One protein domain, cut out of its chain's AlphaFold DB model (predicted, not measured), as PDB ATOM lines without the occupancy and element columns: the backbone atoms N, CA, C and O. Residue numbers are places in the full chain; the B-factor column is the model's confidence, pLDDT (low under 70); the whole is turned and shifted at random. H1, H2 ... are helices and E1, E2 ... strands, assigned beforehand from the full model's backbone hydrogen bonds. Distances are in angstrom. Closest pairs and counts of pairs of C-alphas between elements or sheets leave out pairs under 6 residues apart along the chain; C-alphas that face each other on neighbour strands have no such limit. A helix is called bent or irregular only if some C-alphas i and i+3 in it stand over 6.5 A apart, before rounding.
ATOM      1  N   TYR A   4     216.345 169.884 178.537       58.81
ATOM      2  CA  TYR A   4     216.581 169.468 179.919       58.81
ATOM      3  C   TYR A   4     215.688 170.196 180.929       58.81
ATOM      4  O   TYR A   4     215.215 169.580 181.881       58.81
ATOM      5  N   ASP A   5     215.385 171.477 180.702       68.81
ATOM      6  CA  ASP A   5     214.545 172.255 181.621       68.81
ATOM      7  C   ASP A   5     213.093 171.772 181.624       68.81
ATOM      8  O   ASP A   5     212.412 171.852 182.645       68.81
ATOM      9  N   ARG A   6     212.601 171.272 180.482       69.00
ATOM     10  CA  ARG A   6     211.247 170.713 180.381       69.00
ATOM     11  C   ARG A   6     211.164 169.360 181.081       69.00
ATOM     12  O   ARG A   6     210.279 169.176 181.908       69.00
ATOM     13  N   GLU A   7     212.100 168.455 180.789       72.56
ATOM     14  CA  GLU A   7     212.148 167.124 181.412       72.56
ATOM     15  C   GLU A   7     212.272 167.226 182.939       72.56
ATOM     16  O   GLU A   7     211.565 166.536 183.672       72.56
ATOM     17  N   LEU A   8     213.096 168.159 183.430       73.00
ATOM     18  CA  LEU A   8     213.234 168.412 184.861       73.00
ATOM     19  C   LEU A   8     211.916 168.882 185.492       73.00
ATOM     20  O   LEU A   8     211.515 168.358 186.528       73.00
ATOM     21  N   ARG A   9     211.218 169.842 184.873       73.75
ATOM     22  CA  ARG A   9     209.933 170.359 185.385       73.75
ATOM     23  C   ARG A   9     208.835 169.304 185.372       73.75
ATOM     24  O   ARG A   9     208.066 169.223 186.320       73.75
ATOM     25  N   GLU A  10     208.794 168.456 184.348       74.00
ATOM     26  CA  GLU A  10     207.872 167.318 184.306       74.00
ATOM     27  C   GLU A  10     208.160 166.302 185.414       74.00
ATOM     28  O   GLU A  10     207.230 165.790 186.039       74.00
ATOM     29  N   CYS A  11     209.436 166.019 185.689       72.19
ATOM     30  CA  CYS A  11     209.826 165.185 186.821       72.19
ATOM     31  C   CYS A  11     209.397 165.806 188.154       72.19
ATOM     32  O   CYS A  11     208.819 165.099 188.974       72.19
ATOM     33  N   LEU A  12     209.625 167.107 188.358       75.12
ATOM     34  CA  LEU A  12     209.212 167.808 189.577       75.12
ATOM     35  C   LEU A  12     207.685 167.812 189.741       75.12
ATOM     36  O   LEU A  12     207.198 167.528 190.831       75.12
ATOM     37  N   PHE A  13     206.930 168.023 188.660       77.56
ATOM     38  CA  PHE A  13     205.467 167.931 188.663       77.56
ATOM     39  C   PHE A  13     204.969 166.532 189.041       77.56
ATOM     40  O   PHE A  13     204.136 166.392 189.922       77.56
ATOM     41  N   LYS A  14     205.534 165.466 188.451       77.56
ATOM     42  CA  LYS A  14     205.205 164.068 188.816       77.56
ATOM     43  C   LYS A  14     205.564 163.709 190.260       77.56
ATOM     44  O   LYS A  14     205.221 162.626 190.735       77.56
ATOM     45  N   MET A  15     206.353 164.549 190.915       71.12
ATOM     46  CA  MET A  15     206.772 164.389 192.299       71.12
ATOM     47  C   MET A  15     205.993 165.294 193.257       71.12
ATOM     48  O   MET A  15     206.363 165.324 194.426       71.12
ATOM     49  N   ASP A  16     204.961 166.000 192.776       71.75
ATOM     50  CA  ASP A  16     204.205 167.028 193.506       71.75
ATOM     51  C   ASP A  16     205.103 168.146 194.079       71.75
ATOM     52  O   ASP A  16     204.774 168.808 195.056       71.75
ATOM     53  N   LEU A  17     206.263 168.374 193.449       72.50
ATOM     54  CA  LEU A  17     207.206 169.454 193.769       72.50
ATOM     55  C   LEU A  17     207.055 170.645 192.817       72.50
ATOM     56  O   LEU A  17     207.910 171.524 192.766       72.50
ATOM     57  N   MET A  18     206.037 170.648 191.970       76.06
ATOM     58  CA  MET A  18     205.751 171.752 191.069       76.06
ATOM     59  C   MET A  18     204.273 171.725 190.737       76.06
ATOM     60  O   MET A  18     203.711 170.648 190.565       76.06
ATOM     61  N   GLU A  19     203.669 172.895 190.588       76.31
ATOM     62  CA  GLU A  19     202.261 173.005 190.224       76.31
ATOM     63  C   GLU A  19     202.107 173.713 188.880       76.31
ATOM     64  O   GLU A  19     202.903 174.580 188.494       76.31
ATOM     65  N   LYS A  20     201.058 173.321 188.155       82.88
ATOM     66  CA  LYS A  20     200.589 174.037 186.973       82.88
ATOM     67  C   LYS A  20     199.474 174.969 187.410       82.88
ATOM     68  O   LYS A  20     198.414 174.510 187.822       82.88
ATOM     69  N   GLN A  21     199.695 176.266 187.266       83.94
ATOM     70  CA  GLN A  21     198.649 177.253 187.470       83.94
ATOM     71  C   GLN A  21     198.030 177.619 186.121       83.94
ATOM     72  O   GLN A  21     198.783 177.929 185.193       83.94
ATOM     73  N   PRO A  22     196.696 177.578 185.972       84.94
ATOM     74  CA  PRO A  22     196.052 178.087 184.768       84.94
ATOM     75  C   PRO A  22     196.332 179.588 184.634       84.94
ATOM     76  O   PRO A  22     196.251 180.328 185.615       84.94
ATOM     77  N   CYS A  23     196.675 180.028 183.426       84.81
ATOM     78  CA  CYS A  23     196.873 181.446 183.142       84.81
ATOM     79  C   CYS A  23     195.567 182.230 183.330       84.81
ATOM     80  O   CYS A  23     194.475 181.717 183.068       84.81
ATOM     81  N   THR A  24     195.681 183.484 183.762       86.19
ATOM     82  CA  THR A  24     194.517 184.370 183.901       86.19
ATOM     83  C   THR A  24     193.985 184.797 182.530       86.19
ATOM     84  O   THR A  24     194.672 184.702 181.511       86.19
ATOM     85  N   SER A  25     192.753 185.305 182.485       83.69
ATOM     86  CA  SER A  25     192.122 185.800 181.254       83.69
ATOM     87  C   SER A  25     192.970 186.863 180.540       83.69
ATOM     88  O   SER A  25     193.081 186.839 179.317       83.69
ATOM     89  N   GLU A  26     193.600 187.758 181.307       86.00
ATOM     90  CA  GLU A  26     194.471 188.826 180.801       86.00
ATOM     91  C   GLU A  26     195.745 188.252 180.162       86.00
ATOM     92  O   GLU A  26     196.079 188.578 179.023       86.00
ATOM     93  N   GLU A  27     196.404 187.310 180.842       84.75
ATOM     94  CA  GLU A  27     197.591 186.624 180.320       84.75
ATOM     95  C   GLU A  27     197.268 185.837 179.044       84.75
ATOM     96  O   GLU A  27     198.047 185.820 178.092       84.75
ATOM     97  N   ILE A  28     196.090 185.211 178.984       86.81
ATOM     98  CA  ILE A  28     195.630 184.486 177.795       86.81
ATOM     99  C   ILE A  28     195.442 185.440 176.609       86.81
ATOM    100  O   ILE A  28     195.773 185.080 175.474       86.81
ATOM    101  N   GLU A  29     194.929 186.653 176.825       87.25
ATOM    102  CA  GLU A  29     194.824 187.652 175.758       87.25
ATOM    103  C   GLU A  29     196.192 188.088 175.237       87.25
ATOM    104  O   GLU A  29     196.382 188.178 174.018       87.25
ATOM    105  N   GLU A  30     197.160 188.304 176.125       86.44
ATOM    106  CA  GLU A  30     198.538 188.615 175.741       86.44
ATOM    107  C   GLU A  30     199.179 187.471 174.956       86.44
ATOM    108  O   GLU A  30     199.741 187.690 173.882       86.44
ATOM    109  N   ILE A  31     199.014 186.231 175.416       86.62
ATOM    110  CA  ILE A  31     199.491 185.033 174.717       86.62
ATOM    111  C   ILE A  31     198.867 184.930 173.319       86.62
ATOM    112  O   ILE A  31     199.560 184.641 172.339       86.62
ATOM    113  N   ARG A  32     197.565 185.207 173.184       85.19
ATOM    114  CA  ARG A  32     196.886 185.227 171.880       85.19
ATOM    115  C   ARG A  32     197.441 186.321 170.967       85.19
ATOM    116  O   ARG A  32     197.586 186.070 169.770       85.19
ATOM    117  N   LYS A  33     197.768 187.508 171.495       88.75
ATOM    118  CA  LYS A  33     198.429 188.582 170.728       88.75
ATOM    119  C   LYS A  33     199.822 188.147 170.266       88.75
ATOM    120  O   LYS A  33     200.101 188.216 169.073       88.75
ATOM    121  N   LEU A  34     200.639 187.581 171.158       87.25
ATOM    122  CA  LEU A  34     201.973 187.060 170.829       87.25
ATOM    123  C   LEU A  34     201.921 185.985 169.737       87.25
ATOM    124  O   LEU A  34     202.714 186.019 168.797       87.25
ATOM    125  N   LYS A  35     200.934 185.084 169.796       85.38
ATOM    126  CA  LYS A  35     200.705 184.081 168.750       85.38
ATOM    127  C   LYS A  35     200.325 184.686 167.403       85.38
ATOM    128  O   LYS A  35     200.854 184.250 166.381       85.38
ATOM    129  N   LYS A  36     199.440 185.691 167.382       87.62
ATOM    130  CA  LYS A  36     199.097 186.426 166.149       87.62
ATOM    131  C   LYS A  36     200.327 187.107 165.547       87.62
ATOM    132  O   LYS A  36     200.492 187.111 164.332       87.62
ATOM    133  N   GLU A  37     201.209 187.614 166.400       89.06
ATOM    134  CA  GLU A  37     202.469 188.256 166.020       89.06
ATOM    135  C   GLU A  37     203.608 187.264 165.712       89.06
ATOM    136  O   GLU A  37     204.719 187.694 165.407       89.06
ATOM    137  N   LYS A  38     203.359 185.945 165.773       83.44
ATOM    138  CA  LYS A  38     204.363 184.870 165.616       83.44
ATOM    139  C   LYS A  38     205.569 185.006 166.558       83.44
ATOM    140  O   LYS A  38     206.666 184.542 166.248       83.44
ATOM    141  N   LYS A  39     205.367 185.635 167.714       84.69
ATOM    142  CA  LYS A  39     206.379 185.760 168.761       84.69
ATOM    143  C   LYS A  39     206.403 184.496 169.627       84.69
ATOM    144  O   LYS A  39     205.374 183.831 169.773       84.69
ATOM    145  N   PRO A  40     207.568 184.143 170.194       81.88
ATOM    146  CA  PRO A  40     207.663 183.025 171.122       81.88
ATOM    147  C   PRO A  40     206.816 183.280 172.373       81.88
ATOM    148  O   PRO A  40     206.633 184.425 172.794       81.88
ATOM    149  N   LEU A  41     206.312 182.198 172.968       82.50
ATOM    150  CA  LEU A  41     205.625 182.261 174.254       82.50
ATOM    151  C   LEU A  41     206.599 182.717 175.355       82.50
ATOM    152  O   LEU A  41     207.784 182.374 175.290       82.50
ATOM    153  N   PRO A  42     206.113 183.451 176.370       80.62
ATOM    154  CA  PRO A  42     206.908 183.801 177.542       80.62
ATOM    155  C   PRO A  42     207.471 182.559 178.249       80.62
ATOM    156  O   PRO A  42     206.839 181.498 178.275       80.62
ATOM    157  N   ASP A  43     208.656 182.693 178.846       76.94
ATOM    158  CA  ASP A  43     209.331 181.581 179.519       76.94
ATOM    159  C   ASP A  43     208.484 181.010 180.666       76.94
ATOM    160  O   ASP A  43     207.922 181.729 181.491       76.94
ATOM    161  N   GLY A  44     208.409 179.678 180.730       73.94
ATOM    162  CA  GLY A  44     207.638 178.964 181.751       73.94
ATOM    163  C   GLY A  44     206.141 178.819 181.463       73.94
ATOM    164  O   GLY A  44     205.466 178.160 182.258       73.94
ATOM    165  N   ILE A  45     205.644 179.357 180.343       83.38
ATOM    166  CA  ILE A  45     204.288 179.093 179.850       83.38
ATOM    167  C   ILE A  45     204.284 177.823 178.999       83.38
ATOM    168  O   ILE A  45     205.123 177.625 178.118       83.38
ATOM    169  N   ILE A  46     203.323 176.952 179.275       82.94
ATOM    170  CA  ILE A  46     203.053 175.730 178.530       82.94
ATOM    171  C   ILE A  46     201.697 175.885 177.871       82.94
ATOM    172  O   ILE A  46     200.740 176.350 178.487       82.94
ATOM    173  N   GLU A  47     201.617 175.440 176.631       84.94
ATOM    174  CA  GLU A  47     200.355 175.203 175.959       84.94
ATOM    175  C   GLU A  47     200.064 173.704 175.969       84.94
ATOM    176  O   GLU A  47     200.895 172.910 175.522       84.94
ATOM    177  N   GLU A  48     198.887 173.329 176.464       83.25
ATOM    178  CA  GLU A  48     198.385 171.959 176.417       83.25
ATOM    179  C   GLU A  48     197.072 171.915 175.641       83.25
ATOM    180  O   GLU A  48     196.184 172.750 175.824       83.25
ATOM    181  N   LEU A  49     196.967 170.936 174.742       81.62
ATOM    182  CA  LEU A  49     195.762 170.710 173.960       81.62
ATOM    183  C   LEU A  49     194.834 169.787 174.755       81.62
ATOM    184  O   LEU A  49     195.186 168.634 175.010       81.62
ATOM    185  N   TYR A  50     193.656 170.280 175.126       76.56
ATOM    186  CA  TYR A  50     192.631 169.491 175.800       76.56
ATOM    187  C   TYR A  50     191.414 169.372 174.878       76.56
ATOM    188  O   TYR A  50     190.547 170.241 174.813       76.56
ATOM    189  N   GLY A  51     191.390 168.303 174.079       81.94
ATOM    190  CA  GLY A  51     190.393 168.138 173.020       81.94
ATOM    191  C   GLY A  51     190.579 169.166 171.899       81.94
ATOM    192  O   GLY A  51     191.584 169.125 171.193       81.94
ATOM    193  N   MET A  52     189.603 170.064 171.725       78.88
ATOM    194  CA  MET A  52     189.648 171.156 170.735       78.88
ATOM    195  C   MET A  52     190.093 172.502 171.325       78.88
ATOM    196  O   MET A  52     190.226 173.474 170.583       78.88
ATOM    197  N   GLU A  53     190.325 172.576 172.637       78.31
ATOM    198  CA  GLU A  53     190.706 173.815 173.312       78.31
ATOM    199  C   GLU A  53     192.193 173.819 173.679       78.31
ATOM    200  O   GLU A  53     192.744 172.831 174.168       78.31
ATOM    201  N   CYS A  54     192.852 174.957 173.448       80.06
ATOM    202  CA  CYS A  54     194.204 175.210 173.941       80.06
ATOM    203  C   CYS A  54     194.118 175.853 175.323       80.06
ATOM    204  O   CYS A  54     193.636 176.984 175.444       80.06
ATOM    205  N   ILE A  55     194.636 175.163 176.337       84.06
ATOM    206  CA  ILE A  55     194.750 175.690 177.695       84.06
ATOM    207  C   ILE A  55     196.202 176.105 177.937       84.06
ATOM    208  O   ILE A  55     197.141 175.404 177.550       84.06
ATOM    209  N   TYR A  56     196.385 177.268 178.562       86.56
ATOM    210  CA  TYR A  56     197.701 177.800 178.901       86.56
ATOM    211  C   TYR A  56     197.942 177.681 180.400       86.56
ATOM    212  O   TYR A  56     197.112 178.102 181.209       86.56
ATOM    213  N   TYR A  57     199.097 177.127 180.752       84.81
ATOM    214  CA  TYR A  57     199.532 176.953 182.130       84.81
ATOM    215  C   TYR A  57     200.873 177.637 182.358       84.81
ATOM    216  O   TYR A  57     201.737 177.646 181.480       84.81
ATOM    217  N   ARG A  58     201.085 178.128 183.575       85.62
ATOM    218  CA  ARG A  58     202.387 178.554 184.081       85.62
ATOM    219  C   ARG A  58     202.890 177.539 185.099       85.62
ATOM    220  O   ARG A  58     202.156 177.126 185.994       85.62
ATOM    221  N   TRP A  59     204.165 177.180 184.992       79.00
ATOM    222  CA  TRP A  59     204.848 176.465 186.067       79.00
ATOM    223  C   TRP A  59     205.074 177.390 187.262       79.00
ATOM    224  O   TRP A  59     205.878 178.322 187.164       79.00
ATOM    225  N   ILE A  60     204.444 177.098 188.396       76.38
ATOM    226  CA  ILE A  60     204.824 177.711 189.668       76.38
ATOM    227  C   ILE A  60     205.986 176.901 190.239       76.38
ATOM    228  O   ILE A  60     205.863 175.700 190.488       76.38
ATOM    229  N   LYS A  61     207.136 177.555 190.436       67.12
ATOM    230  CA  LYS A  61     208.178 176.999 191.304       67.12
ATOM    231  C   LYS A  61     207.661 177.105 192.737       67.12
ATOM    232  O   LYS A  61     207.319 178.219 193.129       67.12
TER     233      LYS A  61
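What this domain is: This is residues 4 to 61 of the 109 residues of an uncharacterized protein of Clostridiales bacterium (UniProt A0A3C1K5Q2). A small antiparallel sheet of three strands, with the long E3 in its middle, has one helix toward each end of the domain's longest axis, H1 at one end and H2 at the other, and each helix only grazes the sheet. E2 and E3 form a hairpin, and the short E1 runs beside the last part of E3. The printed part has 58 residues with two named helices and three named strands, in the order H1, E1, H2, E2, E3; the sheet's order is E1, E3, E2, and the class is mixed, helices and strands. The whole is only just compact, close to loose, with a radius of gyration of the C-alphas of 12.2 A, and only just elongated, spanning 34 by 23 by 20 A.

Where its parts are: H1 is residues 4 to 13 and begins at C-alpha 4, at (216.581, 169.468, 179.919); it is 14.2 A from first to last C-alpha. E1, residues 19 to 22, is 9.7 A long. H2, residues 25 to 36, begins at C-alpha 25, at (192.122, 185.800, 181.254), and is 16.6 A long. E2, residues 45 to 50, is 15.6 A long. E3, residues 53 to 60, is 22.0 A long and ends at C-alpha 60, at (204.824, 177.711, 189.668).

How they stand to each other: In the sheet, E3 is the inner strand and E1 and E2 are edge strands. E1 and E3 are antiparallel, at 135 degrees between their directions, with N 58 and O 21 within hydrogen-bond range at 2.8 A. E3 and E2, the hairpin, are antiparallel at 144 degrees, with N 46 and O 57 at 2.8 A and N 55 and O 48 at 2.9 A. E1, H2 and E2 form a split strand-helix-strand unit, two strands of one sheet with a helix between them in the chain and E3 between them in the sheet; its crossover is right-handed. H1 only grazes the sheet, with its residues 6 to 13; the closest C-alphas of H1 and E1 are those of Phe 13 and Glu 19, 6.2 A apart. H2 only grazes the sheet, with its residues 27 to 31; its closest C-alpha to E3 is that of Ile 28, 7.1 A from that of Tyr 56. H1 and H2 are apart. In both helices every O i to N i+4 pair is within hydrogen-bond range, and neither helix is bent.

The domain as a whole: The two C-alphas farthest apart, those of Met 15 and Glu 37, are 35.8 A from each other. The printed part has no cut. The links H1 to E1, E1 to H2 and E2 to E3 are tight, and the link H2 to E2, of 8 residues, is short. The mean pLDDT of the printed part is 80.1, and residues 4 to 6 and residue 61 are under 70.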